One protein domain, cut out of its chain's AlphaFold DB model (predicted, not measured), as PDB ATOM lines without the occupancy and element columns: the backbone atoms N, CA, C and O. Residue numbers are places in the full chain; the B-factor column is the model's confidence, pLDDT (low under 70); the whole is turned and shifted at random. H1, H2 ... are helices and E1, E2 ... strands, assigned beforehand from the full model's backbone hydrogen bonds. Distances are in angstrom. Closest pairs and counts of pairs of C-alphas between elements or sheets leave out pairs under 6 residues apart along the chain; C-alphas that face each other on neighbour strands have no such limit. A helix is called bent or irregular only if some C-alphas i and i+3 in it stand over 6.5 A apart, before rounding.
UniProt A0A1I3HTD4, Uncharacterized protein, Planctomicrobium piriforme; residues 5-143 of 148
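Overview. This is residues 5 to 143 of the 148 residues of an uncharacterized protein of Planctomicrobium piriforme (UniProt A0A1I3HTD4). Helix H4 runs through the middle, making a three-helix bundle with H1 and H3, and it also touches the short helix H5, which packs on the long helix H2, the two running opposite ways. A small meander, E1 E2 E3, packs with one face on residues 25 to 36 of H2, beside the first residues of H4. The printed part has 139 residues, with the named elements in the order H1 H2 H3 H4 H5 E1 E2 E3; the sheet's order is E1 E2 E3, antiparallel, and the class is mostly helix. The whole is compact, with a radius of gyration of the C-alphas of 14.5 A and spans of 39 by 36 by 23 A.

Along the chain. H1 is residues 5 to 14, from C-alpha 5 at (140.710, 129.468, 148.252), 14.2 A long. H2, residues 22 to 45, is 35.1 A long and irregular: C-alphas 23 and 26 are 7.6 A apart. H3 is residues 67 to 79, 18.5 A, and H4 is residues 85 to 102, 25.7 A, ending at C-alpha 102 (143.568, 130.483, 153.830). H5 is residues 114 to 121. The strands are E1, residues 126 to 129, E2, residues 132 to 135, and E3, residues 139 to 141, which ends at C-alpha 141 (155.323, 108.269, 133.669).

Arrangement. H1, H3 and H4 form a bundle, helices side by side. H1 touches H4, opposite ways at a shallow tilt of 27 degrees, closest at the C-alphas of Thr 6 and Leu 98, 5.2 A. H1 touches H3, the same way at a shallow tilt of 25 degrees, closest at the C-alphas of Gly 14 and Phe 76, 6.3 A. H3 and H4 are close but not clearly touching. H4, with residues 90 to 94 alone, touches H5 at a steep tilt of 53 degrees, closest at the C-alphas of Cys 91 and Ile 117, 7.2 A. H2, with residues 27 to 35 alone, touches H5, opposite ways at a shallow tilt of 22 degrees, closest at the C-alphas of Arg 31 and Pro 115, 5.0 A. H2 and H4 are apart. H2 is on the sheet at a height of 9.0 A, over E2 and only just over E3, with 3 C-alphas, in two layers, a helix on one face of a sheet; H4 only grazes the sheet with residues 85 to 90. The hairpins E1 and E2, and E2 and E3, form a meander, each strand the antiparallel neighbour of the one before; N 127 and O 134, 2.9 A, and N 135 and O 139, 2.8 A, are within hydrogen-bond range. Every O i to N i+4 pair is within hydrogen-bond range in H1, H3, H4 and H5, and 18 of 20 in H2.

Size, cuts and confidence. The two C-alphas farthest apart are those of Lys 23 and Glu 62, 40.9 A. The printed part has no cut. The links H2 to H3, 21 residues, and H4 to H5, 11 residues, are long. The mean pLDDT of the printed part is 87.1, and residues 49 to 53 and 137 to 143 are under 70.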
ATOM      1  N   LEU A   5     140.029 130.499 149.028       93.12
ATOM      2  CA  LEU A   5     140.710 129.468 148.252       93.12
ATOM      3  C   LEU A   5     140.044 128.112 148.463       93.12
ATOM      4  O   LEU A   5     139.717 127.432 147.490       93.12
ATOM      5  N   THR A   6     139.754 127.747 149.709       93.06
ATOM      6  CA  THR A   6     139.130 126.463 150.050       93.06
ATOM      7  C   THR A   6     137.745 126.330 149.419       93.06
ATOM      8  O   THR A   6     137.435 125.310 148.802       93.06
ATOM      9  N   LEU A   7     136.915 127.378 149.492       92.88
ATOM     10  CA  LEU A   7     135.589 127.380 148.864       92.88
ATOM     11  C   LEU A   7     135.671 127.346 147.335       92.88
ATOM     12  O   LEU A   7     134.806 126.766 146.674       92.88
ATOM     13  N   LYS A   8     136.690 127.971 146.738       94.06
ATOM     14  CA  LYS A   8     136.966 127.834 145.302       94.06
ATOM     15  C   LYS A   8     137.380 126.401 144.961       94.06
ATOM     16  O   LYS A   8     136.873 125.848 143.989       94.06
ATOM     17  N   GLY A   9     138.240 125.787 145.770       95.06
ATOM     18  CA  GLY A   9     138.675 124.400 145.621       95.06
ATOM     19  C   GLY A   9     137.512 123.414 145.677       95.06
ATOM     20  O   GLY A   9     137.375 122.590 144.777       95.06
ATOM     21  N   LEU A  10     136.624 123.556 146.664       94.56
ATOM     22  CA  LEU A  10     135.414 122.739 146.788       94.56
ATOM     23  C   LEU A  10     134.497 122.870 145.571       94.56
ATOM     24  O   LEU A  10     134.046 121.862 145.033       94.56
ATOM     25  N   ARG A  11     134.259 124.100 145.098       94.62
ATOM     26  CA  ARG A  11     133.454 124.341 143.890       94.62
ATOM     27  C   ARG A  11     134.056 123.679 142.655       94.62
ATOM     28  O   ARG A  11     133.314 123.109 141.863       94.62
ATOM     29  N   ARG A  12     135.383 123.728 142.502       95.12
ATOM     30  CA  ARG A  12     136.080 123.047 141.403       95.12
ATOM     31  C   ARG A  12     135.900 121.539 141.480       95.12
ATOM     32  O   ARG A  12     135.458 120.955 140.501       95.12
ATOM     33  N   LEU A  13     136.149 120.932 142.643       94.44
ATOM     34  CA  LEU A  13     135.956 119.491 142.827       94.44
ATOM     35  C   LEU A  13     134.510 119.072 142.536       94.44
ATOM     36  O   LEU A  13     134.286 118.154 141.754       94.44
ATOM     37  N   GLY A  14     133.526 119.797 143.075       91.69
ATOM     38  CA  GLY A  14     132.107 119.541 142.810       91.69
ATOM     39  C   GLY A  14     131.695 119.707 141.341       91.69
ATOM     40  O   GLY A  14     130.694 119.133 140.924       91.69
ATOM     41  N   GLY A  15     132.463 120.462 140.550       91.62
ATOM     42  CA  GLY A  15     132.254 120.641 139.113       91.62
ATOM     43  C   GLY A  15     132.871 119.549 138.232       91.62
ATOM     44  O   GLY A  15     132.608 119.536 137.032       91.62
ATOM     45  N   ILE A  16     133.671 118.628 138.783       92.88
ATOM     46  CA  ILE A  16     134.322 117.568 138.001       92.88
ATOM     47  C   ILE A  16     133.282 116.525 137.577       92.88
ATOM     48  O   ILE A  16     132.890 115.637 138.341       92.88
ATOM     49  N   ASN A  17     132.853 116.603 136.322       88.31
ATOM     50  CA  ASN A  17     131.868 115.702 135.721       88.31
ATOM     51  C   ASN A  17     132.290 115.136 134.356       88.31
ATOM     52  O   ASN A  17     131.573 114.291 133.826       88.31
ATOM     53  N   ALA A  18     133.427 115.574 133.813       82.50
ATOM     54  CA  ALA A  18     133.917 115.127 132.519       82.50
ATOM     55  C   ALA A  18     134.220 113.619 132.516       82.50
ATOM     56  O   ALA A  18     134.745 113.069 133.489       82.50
ATOM     57  N   GLU A  19     133.886 112.968 131.404       84.25
ATOM     58  CA  GLU A  19     134.246 111.579 131.128       84.25
ATOM     59  C   GLU A  19     135.643 111.494 130.505       84.25
ATOM     60  O   GLU A  19     136.151 112.465 129.939       84.25
ATOM     61  N   PHE A  20     136.265 110.322 130.608       83.56
ATOM     62  CA  PHE A  20     137.614 110.101 130.103       83.56
ATOM     63  C   PHE A  20     137.677 110.213 128.576       83.56
ATOM     64  O   PHE A  20     136.974 109.491 127.870       83.56
ATOM     65  N   ASP A  21     138.573 111.065 128.066       84.31
ATOM     66  CA  ASP A  21     138.808 111.229 126.631       84.31
ATOM     67  C   ASP A  21     140.252 110.862 126.263       84.31
ATOM     68  O   ASP A  21     141.213 111.575 126.564       84.31
ATOM     69  N   TYR A  22     140.409 109.765 125.521       83.62
ATOM     70  CA  TYR A  22     141.702 109.302 125.009       83.62
ATOM     71  C   TYR A  22     142.423 110.345 124.143       83.62
ATOM     72  O   TYR A  22     143.653 110.350 124.084       83.62
ATOM     73  N   LYS A  23     141.701 111.268 123.495       87.62
ATOM     74  CA  LYS A  23     142.310 112.343 122.693       87.62
ATOM     75  C   LYS A  23     143.076 113.345 123.555       87.62
ATOM     76  O   LYS A  23     143.978 114.019 123.056       87.62
ATOM     77  N   LEU A  24     142.756 113.425 124.845       89.56
ATOM     78  CA  LEU A  24     143.395 114.317 125.808       89.56
ATOM     79  C   LEU A  24     144.582 113.666 126.534       89.56
ATOM     80  O   LEU A  24     145.213 114.317 127.365       89.56
ATOM     81  N   ALA A  25     144.972 112.443 126.156       87.88
ATOM     82  CA  ALA A  25     146.139 111.721 126.668       87.88
ATOM     83  C   ALA A  25     147.396 112.593 126.850       87.88
ATOM     84  O   ALA A  25     148.012 112.625 127.918       87.88
ATOM     85  N   ASN A  26     147.760 113.347 125.810       88.25
ATOM     86  CA  ASN A  26     148.925 114.233 125.837       88.25
ATOM     87  C   ASN A  26     148.751 115.402 126.813       88.25
ATOM     88  O   ASN A  26     149.718 115.808 127.464       88.25
ATOM     89  N   ALA A  27     147.531 115.929 126.937       91.00
ATOM     90  CA  ALA A  27     147.215 116.978 127.898       91.00
ATOM     91  C   ALA A  27     147.346 116.441 129.329       91.00
ATOM     92  O   ALA A  27     148.033 117.060 130.142       91.00
ATOM     93  N   TYR A  28     146.799 115.253 129.609       92.31
ATOM     94  CA  TYR A  28     146.942 114.580 130.901       92.31
ATOM     95  C   TYR A  28     148.420 114.372 131.258       92.31
ATOM     96  O   TYR A  28     148.878 114.814 132.311       92.31
ATOM     97  N   ALA A  29     149.205 113.793 130.342       90.00
ATOM     98  CA  ALA A  29     150.633 113.552 130.547       90.00
ATOM     99  C   ALA A  29     151.419 114.848 130.781       90.00
ATOM    100  O   ALA A  29     152.320 114.892 131.620       90.00
ATOM    101  N   SER A  30     151.072 115.927 130.073       92.38
ATOM    102  CA  SER A  30     151.685 117.238 130.289       92.38
ATOM    103  C   SER A  30     151.421 117.775 131.697       92.38
ATOM    104  O   SER A  30     152.341 118.294 132.329       92.38
ATOM    105  N   ARG A  31     150.193 117.637 132.205       95.00
ATOM    106  CA  ARG A  31     149.835 118.075 133.561       95.00
ATOM    107  C   ARG A  31     150.505 117.228 134.636       95.00
ATOM    108  O   ARG A  31     151.033 117.782 135.593       95.00
ATOM    109  N   ILE A  32     150.592 115.914 134.448       91.62
ATOM    110  CA  ILE A  32     151.297 115.052 135.403       91.62
ATOM    111  C   ILE A  32     152.794 115.367 135.441       91.62
ATOM    112  O   ILE A  32     153.362 115.470 136.523       91.62
ATOM    113  N   ARG A  33     153.438 115.616 134.293       90.31
ATOM    114  CA  ARG A  33     154.837 116.083 134.273       90.31
ATOM    115  C   ARG A  33     155.020 117.405 135.021       90.31
ATOM    116  O   ARG A  33     156.020 117.584 135.711       90.31
ATOM    117  N   GLN A  34     154.059 118.321 134.903       92.94
ATOM    118  CA  GLN A  34     154.071 119.572 135.659       92.94
ATOM    119  C   GLN A  34     153.969 119.320 137.171       92.94
ATOM    120  O   GLN A  34     154.746 119.910 137.918       92.94
ATOM    121  N   PHE A  35     153.073 118.428 137.603       93.44
ATOM    122  CA  PHE A  35     152.959 118.017 139.006       93.44
ATOM    123  C   PHE A  35     154.271 117.420 139.528       93.44
ATOM    124  O   PHE A  35     154.784 117.879 140.543       93.44
ATOM    125  N   VAL A  36     154.857 116.462 138.803       89.44
ATOM    126  CA  VAL A  36     156.128 115.822 139.179       89.44
ATOM    127  C   VAL A  36     157.224 116.868 139.378       89.44
ATOM    128  O   VAL A  36     157.842 116.900 140.436       89.44
ATOM    129  N   LYS A  37     157.392 117.798 138.429       89.81
ATOM    130  CA  LYS A  37     158.387 118.876 138.534       89.81
ATOM    131  C   LYS A  37     158.152 119.788 139.747       89.81
ATOM    132  O   LYS A  37     159.109 120.219 140.395       89.81
ATOM    133  N   GLN A  38     156.894 120.128 140.035       91.56
ATOM    134  CA  GLN A  38     156.535 120.951 141.195       91.56
ATOM    135  C   GLN A  38     156.813 120.211 142.509       91.56
ATOM    136  O   GLN A  38     157.393 120.800 143.422       91.56
ATOM    137  N   MET A  39     156.473 118.923 142.574       89.62
ATOM    138  CA  MET A  39     156.718 118.077 143.737       89.62
ATOM    139  C   MET A  39     158.215 117.862 143.979       89.62
ATOM    140  O   MET A  39     158.677 118.058 145.095       89.62
ATOM    141  N   GLU A  40     158.998 117.545 142.947       87.75
ATOM    142  CA  GLU A  40     160.462 117.440 143.044       87.75
ATOM    143  C   GLU A  40     161.073 118.729 143.597       87.75
ATOM    144  O   GLU A  40     161.832 118.699 144.562       87.75
ATOM    145  N   SER A  41     160.670 119.880 143.046       88.25
ATOM    146  CA  SER A  41     161.148 121.187 143.510       88.25
ATOM    147  C   SER A  41     160.807 121.441 144.983       88.25
ATOM    148  O   SER A  41     161.622 122.007 145.715       88.25
ATOM    149  N   HIS A  42     159.614 121.034 145.426       88.19
ATOM    150  CA  HIS A  42     159.194 121.127 146.823       88.19
ATOM    151  C   HIS A  42     160.035 120.204 147.717       88.19
ATOM    152  O   HIS A  42     160.654 120.670 148.670       88.19
ATOM    153  N   LEU A  43     160.133 118.918 147.382       84.94
ATOM    154  CA  LEU A  43     160.866 117.935 148.179       84.94
ATOM    155  C   LEU A  43     162.352 118.288 148.303       84.94
ATOM    156  O   LEU A  43     162.886 118.264 149.411       84.94
ATOM    157  N   THR A  44     163.000 118.718 147.215       85.69
ATOM    158  CA  THR A  44     164.389 119.198 147.250       85.69
ATOM    159  C   THR A  44     164.548 120.411 148.164       85.69
ATOM    160  O   THR A  44     165.483 120.451 148.962       85.69
ATOM    161  N   ARG A  45     163.630 121.385 148.102       84.69
ATOM    162  CA  ARG A  45     163.666 122.572 148.974       84.69
ATOM    163  C   ARG A  45     163.544 122.210 150.456       84.69
ATOM    164  O   ARG A  45     164.145 122.882 151.287       84.69
ATOM    165  N   HIS A  46     162.776 121.174 150.774       81.62
ATOM    166  CA  HIS A  46     162.503 120.747 152.145       81.62
ATOM    167  C   HIS A  46     163.386 119.576 152.615       81.62
ATOM    168  O   HIS A  46     163.156 119.043 153.698       81.62
ATOM    169  N   GLY A  47     164.398 119.173 151.831       77.19
ATOM    170  CA  GLY A  47     165.308 118.072 152.175       77.19
ATOM    171  C   GLY A  47     164.611 116.714 152.319       77.19
ATOM    172  O   GLY A  47     165.121 115.823 152.998       77.19
ATOM    173  N   ALA A  48     163.428 116.565 151.725       77.00
ATOM    174  CA  ALA A  48     162.607 115.377 151.852       77.00
ATOM    175  C   ALA A  48     163.008 114.313 150.814       77.00
ATOM    176  O   ALA A  48     163.425 114.653 149.702       77.00
ATOM    177  N   PRO A  49     162.870 113.016 151.135       67.88
ATOM    178  CA  PRO A  49     163.248 111.966 150.205       67.88
ATOM    179  C   PRO A  49     162.329 111.899 148.978       67.88
ATOM    180  O   PRO A  49     161.106 111.862 149.103       67.88
ATOM    181  N   LEU A  50     162.925 111.777 147.792       67.06
ATOM    182  CA  LEU A  50     162.237 111.609 146.504       67.06
ATOM    183  C   LEU A  50     161.809 110.142 146.277       67.06
ATOM    184  O   LEU A  50     162.131 109.550 145.249       67.06
ATOM    185  N   TYR A  51     161.178 109.491 147.260       64.44
ATOM    186  CA  TYR A  51     160.785 108.077 147.122       64.44
ATOM    187  C   TYR A  51     159.362 107.889 146.589       64.44
ATOM    188  O   TYR A  51     159.109 106.868 145.954       64.44
ATOM    189  N   THR A  52     158.457 108.854 146.802       66.69
ATOM    190  CA  THR A  52     157.092 108.820 146.252       66.69
ATOM    191  C   THR A  52     156.685 110.212 145.750       66.69
ATOM    192  O   THR A  52     156.873 111.202 146.460       66.69
ATOM    193  N   PRO A  53     156.118 110.337 144.535       67.12
ATOM    194  CA  PRO A  53     155.595 111.618 144.063       67.12
ATOM    195  C   PRO A  53     154.268 111.992 144.738       67.12
ATOM    196  O   PRO A  53     153.902 113.164 144.770       67.12
ATOM    197  N   PHE A  54     153.529 111.014 145.268       77.38
ATOM    198  CA  PHE A  54     152.320 111.255 146.048       77.38
ATOM    199  C   PHE A  54     152.673 111.332 147.527       77.38
ATOM    200  O   PHE A  54     152.842 110.318 148.202       77.38
ATOM    201  N   THR A  55     152.756 112.554 148.033       85.88
ATOM    202  CA  THR A  55     152.884 112.823 149.462       85.88
ATOM    203  C   THR A  55     152.022 114.013 149.849       85.88
ATOM    204  O   THR A  55     151.709 114.856 149.004       85.88
ATOM    205  N   ASP A  56     151.639 114.069 151.120       89.00
ATOM    206  CA  ASP A  56     150.941 115.201 151.717       89.00
ATOM    207  C   ASP A  56     151.959 116.295 152.079       89.00
ATOM    208  O   ASP A  56     152.675 116.186 153.080       89.00
ATOM    209  N   VAL A  57     152.002 117.373 151.288       89.00
ATOM    210  CA  VAL A  57     152.876 118.542 151.533       89.00
ATOM    211  C   VAL A  57     152.472 119.328 152.782       89.00
ATOM    212  O   VAL A  57     153.203 120.202 153.237       89.00
ATOM    213  N   THR A  58     151.312 119.007 153.356       89.00
ATOM    214  CA  THR A  58     150.811 119.571 154.610       89.00
ATOM    215  C   THR A  58     150.949 118.609 155.789       89.00
ATOM    216  O   THR A  58     150.452 118.907 156.866       89.00
ATOM    217  N   SER A  59     151.611 117.456 155.628       85.88
ATOM    218  CA  SER A  59     151.723 116.424 156.681       85.88
ATOM    219  C   SER A  59     152.364 116.908 157.983       85.88
ATOM    220  O   SER A  59     152.056 116.373 159.043       85.88
ATOM    221  N   GLN A  60     153.244 117.908 157.911       83.25
ATOM    222  CA  GLN A  60     153.888 118.513 159.083       83.25
ATOM    223  C   GLN A  60     153.060 119.637 159.716       83.25
ATOM    224  O   GLN A  60     153.454 120.186 160.741       83.25
ATOM    225  N   LEU A  61     151.938 120.007 159.098       85.25
ATOM    226  CA  LEU A  61     151.026 121.016 159.608       85.25
ATOM    227  C   LEU A  61     149.888 120.300 160.344       85.25
ATOM    228  O   LEU A  61     149.252 119.400 159.792       85.25
ATOM    229  N   GLU A  62     149.609 120.714 161.580       81.19
ATOM    230  CA  GLU A  62     148.416 120.278 162.313       81.19
ATOM    231  C   GLU A  62     147.183 120.953 161.700       81.19
ATOM    232  O   GLU A  62     146.729 122.012 162.133       81.19
ATOM    233  N   ILE A  63     146.696 120.365 160.604       78.25
ATOM    234  CA  ILE A  63     145.566 120.868 159.829       78.25
ATOM    235  C   ILE A  63     144.425 119.872 159.877       78.25
ATOM    236  O   ILE A  63     144.478 118.821 159.228       78.25
ATOM    237  N   ASP A  64     143.354 120.299 160.533       80.25
ATOM    238  CA  ASP A  64     142.050 119.664 160.465       80.25
ATOM    239  C   ASP A  64     141.075 120.542 159.686       80.25
ATOM    240  O   ASP A  64     141.027 121.768 159.835       80.25
ATOM    241  N   PHE A  65     140.277 119.903 158.835       80.38
ATOM    242  CA  PHE A  65     139.171 120.577 158.174       80.38
ATOM    243  C   PHE A  65     138.068 120.913 159.174       80.38
ATOM    244  O   PHE A  65     137.830 120.186 160.139       80.38
ATOM    245  N   SER A  66     137.296 121.959 158.875       84.62
ATOM    246  CA  SER A  66     135.980 122.080 159.491       84.62
ATOM    247  C   SER A  66     135.096 120.894 159.078       84.62
ATOM    248  O   SER A  66     135.207 120.367 157.964       84.62
ATOM    249  N   ASN A  67     134.173 120.503 159.960       86.94
ATOM    250  CA  ASN A  67     133.240 119.400 159.704       86.94
ATOM    251  C   ASN A  67     132.474 119.560 158.378       86.94
ATOM    252  O   ASN A  67     132.196 118.571 157.703       86.94
ATOM    253  N   ASP A  68     132.149 120.793 157.985       87.88
ATOM    254  CA  ASP A  68     131.396 121.066 156.759       87.88
ATOM    255  C   ASP A  68     132.237 120.884 155.490       87.88
ATOM    256  O   ASP A  68     131.719 120.394 154.484       87.88
ATOM    257  N   ILE A  69     133.530 121.229 155.524       87.88
ATOM    258  CA  ILE A  69     134.451 120.960 154.409       87.88
ATOM    259  C   ILE A  69     134.662 119.458 154.264       87.88
ATOM    260  O   ILE A  69     134.563 118.932 153.155       87.88
ATOM    261  N   GLN A  70     134.913 118.768 155.381       90.75
ATOM    262  CA  GLN A  70     135.135 117.325 155.387       90.75
ATOM    263  C   GLN A  70     133.927 116.592 154.785       90.75
ATOM    264  O   GLN A  70     134.089 115.802 153.860       90.75
ATOM    265  N   LYS A  71     132.704 116.946 155.204       91.88
ATOM    266  CA  LYS A  71     131.465 116.384 154.639       91.88
ATOM    267  C   LYS A  71     131.334 116.601 153.131       91.88
ATOM    268  O   LYS A  71     130.909 115.690 152.426       91.88
ATOM    269  N   GLN A  72     131.666 117.790 152.627       92.19
ATOM    270  CA  GLN A  72     131.579 118.078 151.191       92.19
ATOM    271  C   GLN A  72     132.624 117.303 150.383       92.19
ATOM    272  O   GLN A  72     132.302 116.773 149.318       92.19
ATOM    273  N   LEU A  73     133.852 117.193 150.898       92.25
ATOM    274  CA  LEU A  73     134.893 116.367 150.292       92.25
ATOM    275  C   LEU A  73     134.476 114.889 150.256       92.25
ATOM    276  O   LEU A  73     134.595 114.248 149.212       92.25
ATOM    277  N   ASP A  74     133.944 114.364 151.358       92.06
ATOM    278  CA  ASP A  74     133.492 112.973 151.445       92.06
ATOM    279  C   ASP A  74     132.323 112.697 150.494       92.06
ATOM    280  O   ASP A  74     132.314 111.676 149.807       92.06
ATOM    281  N   ALA A  75     131.371 113.629 150.388       92.69
ATOM    282  CA  ALA A  75     130.271 113.537 149.432       92.69
ATOM    283  C   ALA A  75     130.776 113.505 147.979       92.69
ATOM    284  O   ALA A  75     130.309 112.684 147.188       92.69
ATOM    285  N   PHE A  76     131.753 114.346 147.630       91.50
ATOM    286  CA  PHE A  76     132.389 114.320 146.311       91.50
ATOM    287  C   PHE A  76     133.100 112.983 146.047       91.50
ATOM    288  O   PHE A  76     132.887 112.363 145.005       91.50
ATOM    289  N   ILE A  77     133.903 112.498 146.997       92.06
ATOM    290  CA  ILE A  77     134.623 111.224 146.863       92.06
ATOM    291  C   ILE A  77     133.643 110.052 146.712       92.06
ATOM    292  O   ILE A  77     133.878 109.161 145.891       92.06
ATOM    293  N   ALA A  78     132.533 110.056 147.453       91.19
ATOM    294  CA  ALA A  78     131.497 109.030 147.365       91.19
ATOM    295  C   ALA A  78     130.827 108.982 145.979       91.19
ATOM    296  O   ALA A  78     130.476 107.903 145.506       91.19
ATOM    297  N   GLN A  79     130.708 110.124 145.294       90.94
ATOM    298  CA  GLN A  79     130.200 110.201 143.915       90.94
ATOM    299  C   GLN A  79     131.202 109.687 142.869       90.94
ATOM    300  O   GLN A  79     130.830 109.477 141.715       90.94
ATOM    301  N   LYS A  80     132.468 109.465 143.249       88.31
ATOM    302  CA  LYS A  80     133.546 108.990 142.370       88.31
ATOM    303  C   LYS A  80     134.112 107.646 142.861       88.31
ATOM    304  O   LYS A  80     135.301 107.548 143.182       88.31
ATOM    305  N   PRO A  81     133.298 106.570 142.915       87.88
ATOM    306  CA  PRO A  81     133.728 105.287 143.477       87.88
ATOM    307  C   PRO A  81     134.908 104.673 142.714       87.88
ATOM    308  O   PRO A  81     135.761 104.029 143.324       87.88
ATOM    309  N   THR A  82     134.990 104.930 141.406       87.31
ATOM    310  CA  THR A  82     136.020 104.415 140.495       87.31
ATOM    311  C   THR A  82     137.378 105.096 140.636       87.31
ATOM    312  O   THR A  82     138.348 104.586 140.071       87.31
ATOM    313  N   TYR A  83     137.478 106.214 141.363       90.00
ATOM    314  CA  TYR A  83     138.754 106.887 141.600       90.00
ATOM    315  C   TYR A  83     139.686 106.026 142.447       90.00
ATOM    316  O   TYR A  83     139.287 105.448 143.469       90.00
ATOM    317  N   SER A  84     140.950 105.994 142.029       90.56
ATOM    318  CA  SER A  84     142.010 105.318 142.765       90.56
ATOM    319  C   SER A  84     142.221 105.967 144.145       90.56
ATOM    320  O   SER A  84     141.873 107.140 144.345       90.56
ATOM    321  N   PRO A  85     142.813 105.249 145.118       91.19
ATOM    322  CA  PRO A  85     143.225 105.852 146.383       91.19
ATOM    323  C   PRO A  85     144.121 107.086 146.193       91.19
ATOM    324  O   PRO A  85     143.929 108.085 146.880       91.19
ATOM    325  N   SER A  86     145.040 107.063 145.222       91.00
ATOM    326  CA  SER A  86     145.924 108.194 144.910       91.00
ATOM    327  C   SER A  86     145.146 109.413 144.406       91.00
ATOM    328  O   SER A  86     145.410 110.524 144.857       91.00
ATOM    329  N   THR A  87     144.142 109.220 143.543       92.75
ATOM    330  CA  THR A  87     143.262 110.307 143.074       92.75
ATOM    331  C   THR A  87     142.479 110.923 144.228       92.75
ATOM    332  O   THR A  87     142.435 112.143 144.377       92.75
ATOM    333  N   LYS A  88     141.900 110.083 145.096       93.50
ATOM    334  CA  LYS A  88     141.159 110.539 146.283       93.50
ATOM    335  C   LYS A  88     142.062 111.332 147.232       93.50
ATOM    336  O   LYS A  88     141.674 112.404 147.696       93.50
ATOM    337  N   ASN A  89     143.284 110.849 147.461       93.00
ATOM    338  CA  ASN A  89     144.280 111.543 148.274       93.00
ATOM    339  C   ASN A  89     144.700 112.878 147.654       93.00
ATOM    340  O   ASN A  89     144.766 113.865 148.376       93.00
ATOM    341  N   ALA A  90     144.900 112.953 146.336       93.88
ATOM    342  CA  ALA A  90     145.227 114.207 145.659       93.88
ATOM    343  C   ALA A  90     144.140 115.275 145.856       93.88
ATOM    344  O   ALA A  90     144.459 116.413 146.185       93.88
ATOM    345  N   CYS A  91     142.861 114.906 145.733       95.00
ATOM    346  CA  CYS A  91     141.743 115.817 146.005       95.00
ATOM    347  C   CYS A  91     141.729 116.293 147.465       95.00
ATOM    348  O   CYS A  91     141.510 117.476 147.736       95.00
ATOM    349  N   LYS A  92     141.996 115.381 148.410       94.50
ATOM    350  CA  LYS A  92     142.093 115.709 149.837       94.50
ATOM    351  C   LYS A  92     143.254 116.662 150.116       94.50
ATOM    352  O   LYS A  92     143.057 117.679 150.774       94.50
ATOM    353  N   TRP A  93     144.451 116.349 149.627       94.50
ATOM    354  CA  TRP A  93     145.648 117.152 149.865       94.50
ATOM    355  C   TRP A  93     145.584 118.509 149.177       94.50
ATOM    356  O   TRP A  93     145.987 119.495 149.780       94.50
ATOM    357  N   TYR A  94     144.979 118.585 147.990       95.94
ATOM    358  CA  TYR A  94     144.647 119.852 147.344       95.94
ATOM    359  C   TYR A  94     143.824 120.750 148.274       95.94
ATOM    360  O   TYR A  94     144.221 121.881 148.540       95.94
ATOM    361  N   LEU A  95     142.725 120.245 148.845       95.25
ATOM    362  CA  LEU A  95     141.933 121.038 149.790       95.25
ATOM    363  C   LEU A  95     142.693 121.369 151.079       95.25
ATOM    364  O   LEU A  95     142.544 122.482 151.579       95.25
ATOM    365  N   LYS A  96     143.508 120.446 151.612       93.81
ATOM    366  CA  LYS A  96     144.326 120.711 152.810       93.81
ATOM    367  C   LYS A  96     145.328 121.831 152.555       93.81
ATOM    368  O   LYS A  96     145.488 122.701 153.404       93.81
ATOM    369  N   GLU A  97     145.966 121.835 151.389       94.44
ATOM    370  CA  GLU A  97     146.920 122.869 150.998       94.44
ATOM    371  C   GLU A  97     146.233 124.234 150.876       94.44
ATOM    372  O   GLU A  97     146.717 125.212 151.442       94.44
ATOM    373  N   LEU A  98     145.066 124.303 150.225       95.00
ATOM    374  CA  LEU A  98     144.297 125.550 150.132       95.00
ATOM    375  C   LEU A  98     143.828 126.051 151.502       95.00
ATOM    376  O   LEU A  98     143.894 127.248 151.772       95.00
ATOM    377  N   TRP A  99     143.408 125.144 152.384       93.38
ATOM    378  CA  TRP A  99     143.041 125.490 153.755       93.38
ATOM    379  C   TRP A  99     144.232 126.025 154.553       93.38
ATOM    380  O   TRP A  99     144.096 127.008 155.284       93.38
ATOM    381  N   ALA A 100     145.410 125.418 154.388       92.00
ATOM    382  CA  ALA A 100     146.650 125.905 154.984       92.00
ATOM    383  C   ALA A 100     146.964 127.339 154.529       92.00
ATOM    384  O   ALA A 100     147.371 128.169 155.342       92.00
ATOM    385  N   MET A 101     146.750 127.638 153.242       93.75
ATOM    386  CA  MET A 101     146.941 128.977 152.677       93.75
ATOM    387  C   MET A 101     145.917 129.989 153.211       93.75
ATOM    388  O   MET A 101     146.302 131.083 153.622       93.75
ATOM    389  N   ASP A 102     144.628 129.631 153.259       92.00
ATOM    390  CA  ASP A 102     143.568 130.483 153.830       92.00
ATOM    391  C   ASP A 102     143.801 130.760 155.328       92.00
ATOM    392  O   ASP A 102     143.474 131.837 155.831       92.00
ATOM    393  N   SER A 103     144.394 129.796 156.040       89.81
ATOM    394  CA  SER A 103     144.726 129.893 157.469       89.81
ATOM    395  C   SER A 103     146.062 130.601 157.738       89.81
ATOM    396  O   SER A 103     146.455 130.744 158.894       89.81
ATOM    397  N   GLY A 104     146.781 131.030 156.695       90.06
ATOM    398  CA  GLY A 104     148.078 131.706 156.808       90.06
ATOM    399  C   GLY A 104     149.246 130.804 157.227       90.06
ATOM    400  O   GLY A 104     150.322 131.313 157.530       90.06
ATOM    401  N   MET A 105     149.058 129.480 157.243       90.12
ATOM    402  CA  MET A 105     150.108 128.502 157.557       90.12
ATOM    403  C   MET A 105     151.052 128.267 156.372       90.12
ATOM    404  O   MET A 105     152.218 127.929 156.565       90.12
ATOM    405  N   LEU A 106     150.553 128.457 155.148       90.50
ATOM    406  CA  LEU A 106     151.340 128.447 153.918       90.50
ATOM    407  C   LEU A 106     151.202 129.787 153.182       90.50
ATOM    408  O   LEU A 106     150.150 130.427 153.266       90.50
ATOM    409  N   PRO A 107     152.232 130.221 152.432       90.56
ATOM    410  CA  PRO A 107     152.107 131.385 151.564       90.56
ATOM    411  C   PRO A 107     151.029 131.144 150.503       90.56
ATOM    412  O   PRO A 107     150.943 130.053 149.938       90.56
ATOM    413  N   GLN A 108     150.233 132.172 150.198       88.88
ATOM    414  CA  GLN A 108     149.244 132.087 149.125       88.88
ATOM    415  C   GLN A 108     149.945 131.989 147.769       88.88
ATOM    416  O   GLN A 108     150.649 132.904 147.341       88.88
ATOM    417  N   GLN A 109     149.747 130.861 147.096       91.06
ATOM    418  CA  GLN A 109     150.318 130.554 145.789       91.06
ATOM    419  C   GLN A 109     149.440 129.524 145.068       91.06
ATOM    420  O   GLN A 109     148.448 129.041 145.612       91.06
ATOM    421  N   ASN A 110     149.804 129.157 143.840       92.75
ATOM    422  CA  ASN A 110     149.159 128.023 143.184       92.75
ATOM    423  C   ASN A 110     149.516 126.729 143.923       92.75
ATOM    424  O   ASN A 110     150.695 126.477 144.176       92.75
ATOM    425  N   SER A 111     148.501 125.921 144.226       95.12
ATOM    426  CA  SER A 111     148.671 124.605 144.843       95.12
ATOM    427  C   SER A 111     149.623 123.725 144.027       95.12
ATOM    428  O   SER A 111     149.569 123.715 142.794       95.12
ATOM    429  N   ILE A 112     150.454 122.934 144.708       94.19
ATOM    430  CA  ILE A 112     151.293 121.913 144.061       94.19
ATOM    431  C   ILE A 112     150.425 120.858 143.359       94.19
ATOM    432  O   ILE A 112     150.813 120.325 142.322       94.19
ATOM    433  N   TYR A 113     149.229 120.579 143.877       95.62
ATOM    434  CA  TYR A 113     148.290 119.614 143.297       95.62
ATOM    435  C   TYR A 113     147.452 120.190 142.149       95.62
ATOM    436  O   TYR A 113     146.706 119.447 141.511       95.62
ATOM    437  N   GLU A 114     147.586 121.484 141.842       96.50
ATOM    438  CA  GLU A 114     146.844 122.162 140.774       96.50
ATOM    439  C   GLU A 114     146.871 121.403 139.431       96.50
ATOM    440  O   GLU A 114     145.805 121.222 138.837       96.50
ATOM    441  N   PRO A 115     148.017 120.875 138.946       96.19
ATOM    442  CA  PRO A 115     148.026 120.139 137.686       96.19
ATOM    443  C   PRO A 115     147.226 118.833 137.757       96.19
ATOM    444  O   PRO A 115     146.619 118.450 136.762       96.19
ATOM    445  N   LEU A 116     147.183 118.161 138.913       95.19
ATOM    446  CA  LEU A 116     146.385 116.945 139.089       95.19
ATOM    447  C   LEU A 116     144.889 117.253 139.053       95.19
ATOM    448  O   LEU A 116     144.142 116.534 138.395       95.19
ATOM    449  N   ILE A 117     144.454 118.348 139.681       96.25
ATOM    450  CA  ILE A 117     143.053 118.780 139.608       96.25
ATOM    451  C   ILE A 117     142.662 119.104 138.165       96.25
ATOM    452  O   ILE A 117     141.605 118.675 137.712       96.25
ATOM    453  N   GLN A 118     143.551 119.743 137.402       96.38
ATOM    454  CA  GLN A 118     143.329 120.006 135.977       96.38
ATOM    455  C   GLN A 118     143.222 118.725 135.133       96.38
ATOM    456  O   GLN A 118     142.498 118.719 134.141       96.38
ATOM    457  N   VAL A 119     143.911 117.633 135.494       94.88
ATOM    458  CA  VAL A 119     143.707 116.329 134.831       94.88
ATOM    459  C   VAL A 119     142.274 115.849 135.041       94.88
ATOM    460  O   VAL A 119     141.625 115.457 134.074       94.88
ATOM    461  N   LEU A 120     141.777 115.917 136.278       94.25
ATOM    462  CA  LEU A 120     140.425 115.472 136.620       94.25
ATOM    463  C   LEU A 120     139.349 116.350 135.969       94.25
ATOM    464  O   LEU A 120     138.362 115.831 135.460       94.25
ATOM    465  N   GLU A 121     139.553 117.668 135.922       94.81
ATOM    466  CA  GLU A 121     138.656 118.613 135.235       94.81
ATOM    467  C   GLU A 121     138.538 118.325 133.730       94.81
ATOM    468  O   GLU A 121     137.479 118.530 133.143       94.81
ATOM    469  N   LEU A 122     139.601 117.802 133.112       93.12
ATOM    470  CA  LEU A 122     139.613 117.356 131.717       93.12
ATOM    471  C   LEU A 122     139.074 115.921 131.526       93.12
ATOM    472  O   LEU A 122     139.177 115.376 130.426       93.12
ATOM    473  N   GLY A 123     138.562 115.278 132.579       89.94
ATOM    474  CA  GLY A 123     138.024 113.911 132.546       89.94
ATOM    475  C   GLY A 123     139.065 112.799 132.697       89.94
ATOM    476  O   GLY A 123     138.716 111.621 132.677       89.94
ATOM    477  N   GLY A 124     140.343 113.145 132.869       89.00
ATOM    478  CA  GLY A 124     141.407 112.170 133.090       89.00
ATOM    479  C   GLY A 124     141.320 111.502 134.466       89.00
ATOM    480  O   GLY A 124     140.622 111.960 135.368       89.00
ATOM    481  N   ASP A 125     142.087 110.430 134.647       88.56
ATOM    482  CA  ASP A 125     142.313 109.791 135.945       88.56
ATOM    483  C   ASP A 125     143.759 109.299 136.032       88.56
ATOM    484  O   ASP A 125     144.405 109.020 135.015       88.56
ATOM    485  N   PHE A 126     144.271 109.197 137.252       91.12
ATOM    486  CA  PHE A 126     145.639 108.791 137.521       91.12
ATOM    487  C   PHE A 126     145.734 107.892 138.753       91.12
ATOM    488  O   PHE A 126     144.826 107.802 139.573       91.12
ATOM    489  N   TYR A 127     146.842 107.180 138.896       89.75
ATOM    490  CA  TYR A 127     147.107 106.374 140.081       89.75
ATOM    491  C   TYR A 127     148.602 106.171 140.274       89.75
ATOM    492  O   TYR A 127     149.389 106.343 139.344       89.75
ATOM    493  N   GLU A 128     148.997 105.810 141.490       87.06
ATOM    494  CA  GLU A 128     150.367 105.405 141.774       87.06
ATOM    495  C   GLU A 128     150.533 103.894 141.588       87.06
ATOM    496  O   GLU A 128     149.728 103.097 142.078       87.06
ATOM    497  N   HIS A 129     151.596 103.492 140.898       83.44
ATOM    498  CA  HIS A 129     151.976 102.092 140.760       83.44
ATOM    499  C   HIS A 129     153.499 101.958 140.754       83.44
ATOM    500  O   HIS A 129     154.168 102.544 139.908       83.44
ATOM    501  N   HIS A 130     154.054 101.212 141.716       79.12
ATOM    502  CA  HIS A 130     155.504 101.024 141.891       79.12
ATOM    503  C   HIS A 130     156.322 102.335 141.899       79.12
ATOM    504  O   HIS A 130     157.414 102.397 141.340       79.12
ATOM    505  N   GLY A 131     155.789 103.395 142.520       72.19
ATOM    506  CA  GLY A 131     156.432 104.715 142.588       72.19
ATOM    507  C   GLY A 131     156.327 105.549 141.305       72.19
ATOM    508  O   GLY A 131     156.823 106.671 141.267       72.19
ATOM    509  N   ALA A 132     155.671 105.042 140.258       77.06
ATOM    510  CA  ALA A 132     155.345 105.795 139.052       77.06
ATOM    511  C   ALA A 132     153.925 106.369 139.125       77.06
ATOM    512  O   ALA A 132     153.037 105.784 139.751       77.06
ATOM    513  N   ILE A 133     153.702 107.490 138.432       83.69
ATOM    514  CA  ILE A 133     152.352 108.011 138.204       83.69
ATOM    515  C   ILE A 133     151.856 107.473 136.866       83.69
ATOM    516  O   ILE A 133     152.435 107.738 135.809       83.69
ATOM    517  N   CYS A 134     150.763 106.731 136.913       84.94
ATOM    518  CA  CYS A 134     150.095 106.178 135.749       84.94
ATOM    519  C   CYS A 134     148.863 107.015 135.407       84.94
ATOM    520  O   CYS A 134     148.130 107.430 136.301       84.94
ATOM    521  N   ILE A 135     148.620 107.222 134.116       83.75
ATOM    522  CA  ILE A 135     147.338 107.689 133.579       83.75
ATOM    523  C   ILE A 135     146.589 106.448 133.136       83.75
ATOM    524  O   ILE A 135     147.143 105.642 132.379       83.75
ATOM    525  N   ARG A 136     145.347 106.300 133.600       73.56
ATOM    526  CA  ARG A 136     144.510 105.144 133.268       73.56
ATOM    527  C   ARG A 136     144.478 104.931 131.748       73.56
ATOM    528  O   ARG A 136     144.211 105.868 131.006       73.56
ATOM    529  N   ASP A 137     144.814 103.716 131.317       64.00
ATOM    530  CA  ASP A 137     144.717 103.225 129.933       64.00
ATOM    531  C   ASP A 137     145.468 104.031 128.850       64.00
ATOM    532  O   ASP A 137     145.198 103.875 127.661       64.00
ATOM    533  N   VAL A 138     146.428 104.888 129.234       62.34
ATOM    534  CA  VAL A 138     147.074 105.827 128.297       62.34
ATOM    535  C   VAL A 138     148.597 105.860 128.398       62.34
ATOM    536  O   VAL A 138     149.271 105.793 127.372       62.34
ATOM    537  N   ALA A 139     149.165 106.024 129.594       60.12
ATOM    538  CA  ALA A 139     150.610 106.202 129.738       60.12
ATOM    539  C   ALA A 139     151.098 105.925 131.163       60.12
ATOM    540  O   ALA A 139     150.415 106.225 132.141       60.12
ATOM    541  N   THR A 140     152.338 105.451 131.275       60.31
ATOM    542  CA  THR A 140     153.084 105.384 132.537       60.31
ATOM    543  C   THR A 140     154.193 106.427 132.502       60.31
ATOM    544  O   THR A 140     155.008 106.431 131.580       60.31
ATOM    545  N   LEU A 141     154.232 107.315 133.495       59.06
ATOM    546  CA  LEU A 141     155.323 108.269 133.669       59.06
ATOM    547  C   LEU A 141     156.233 107.757 134.790       59.06
ATOM    548  O   LEU A 141     155.853 107.832 135.964       59.06
ATOM    549  N   PRO A 142     157.410 107.201 134.454       55.47
ATOM    550  CA  PRO A 142     158.322 106.711 135.467       55.47
ATOM    551  C   PRO A 142     158.900 107.897 136.243       55.47
ATOM    552  O   PRO A 142     159.405 108.857 135.662       55.47
ATOM    553  N   TYR A 143     158.846 107.812 137.568       50.75
ATOM    554  CA  TYR A 143     159.543 108.720 138.472       50.75
ATOM    555  C   TYR A 143     160.997 108.231 138.588       50.75
ATOM    556  O   TYR A 143     161.364 107.528 139.529       50.75
TER     557      TYR A 143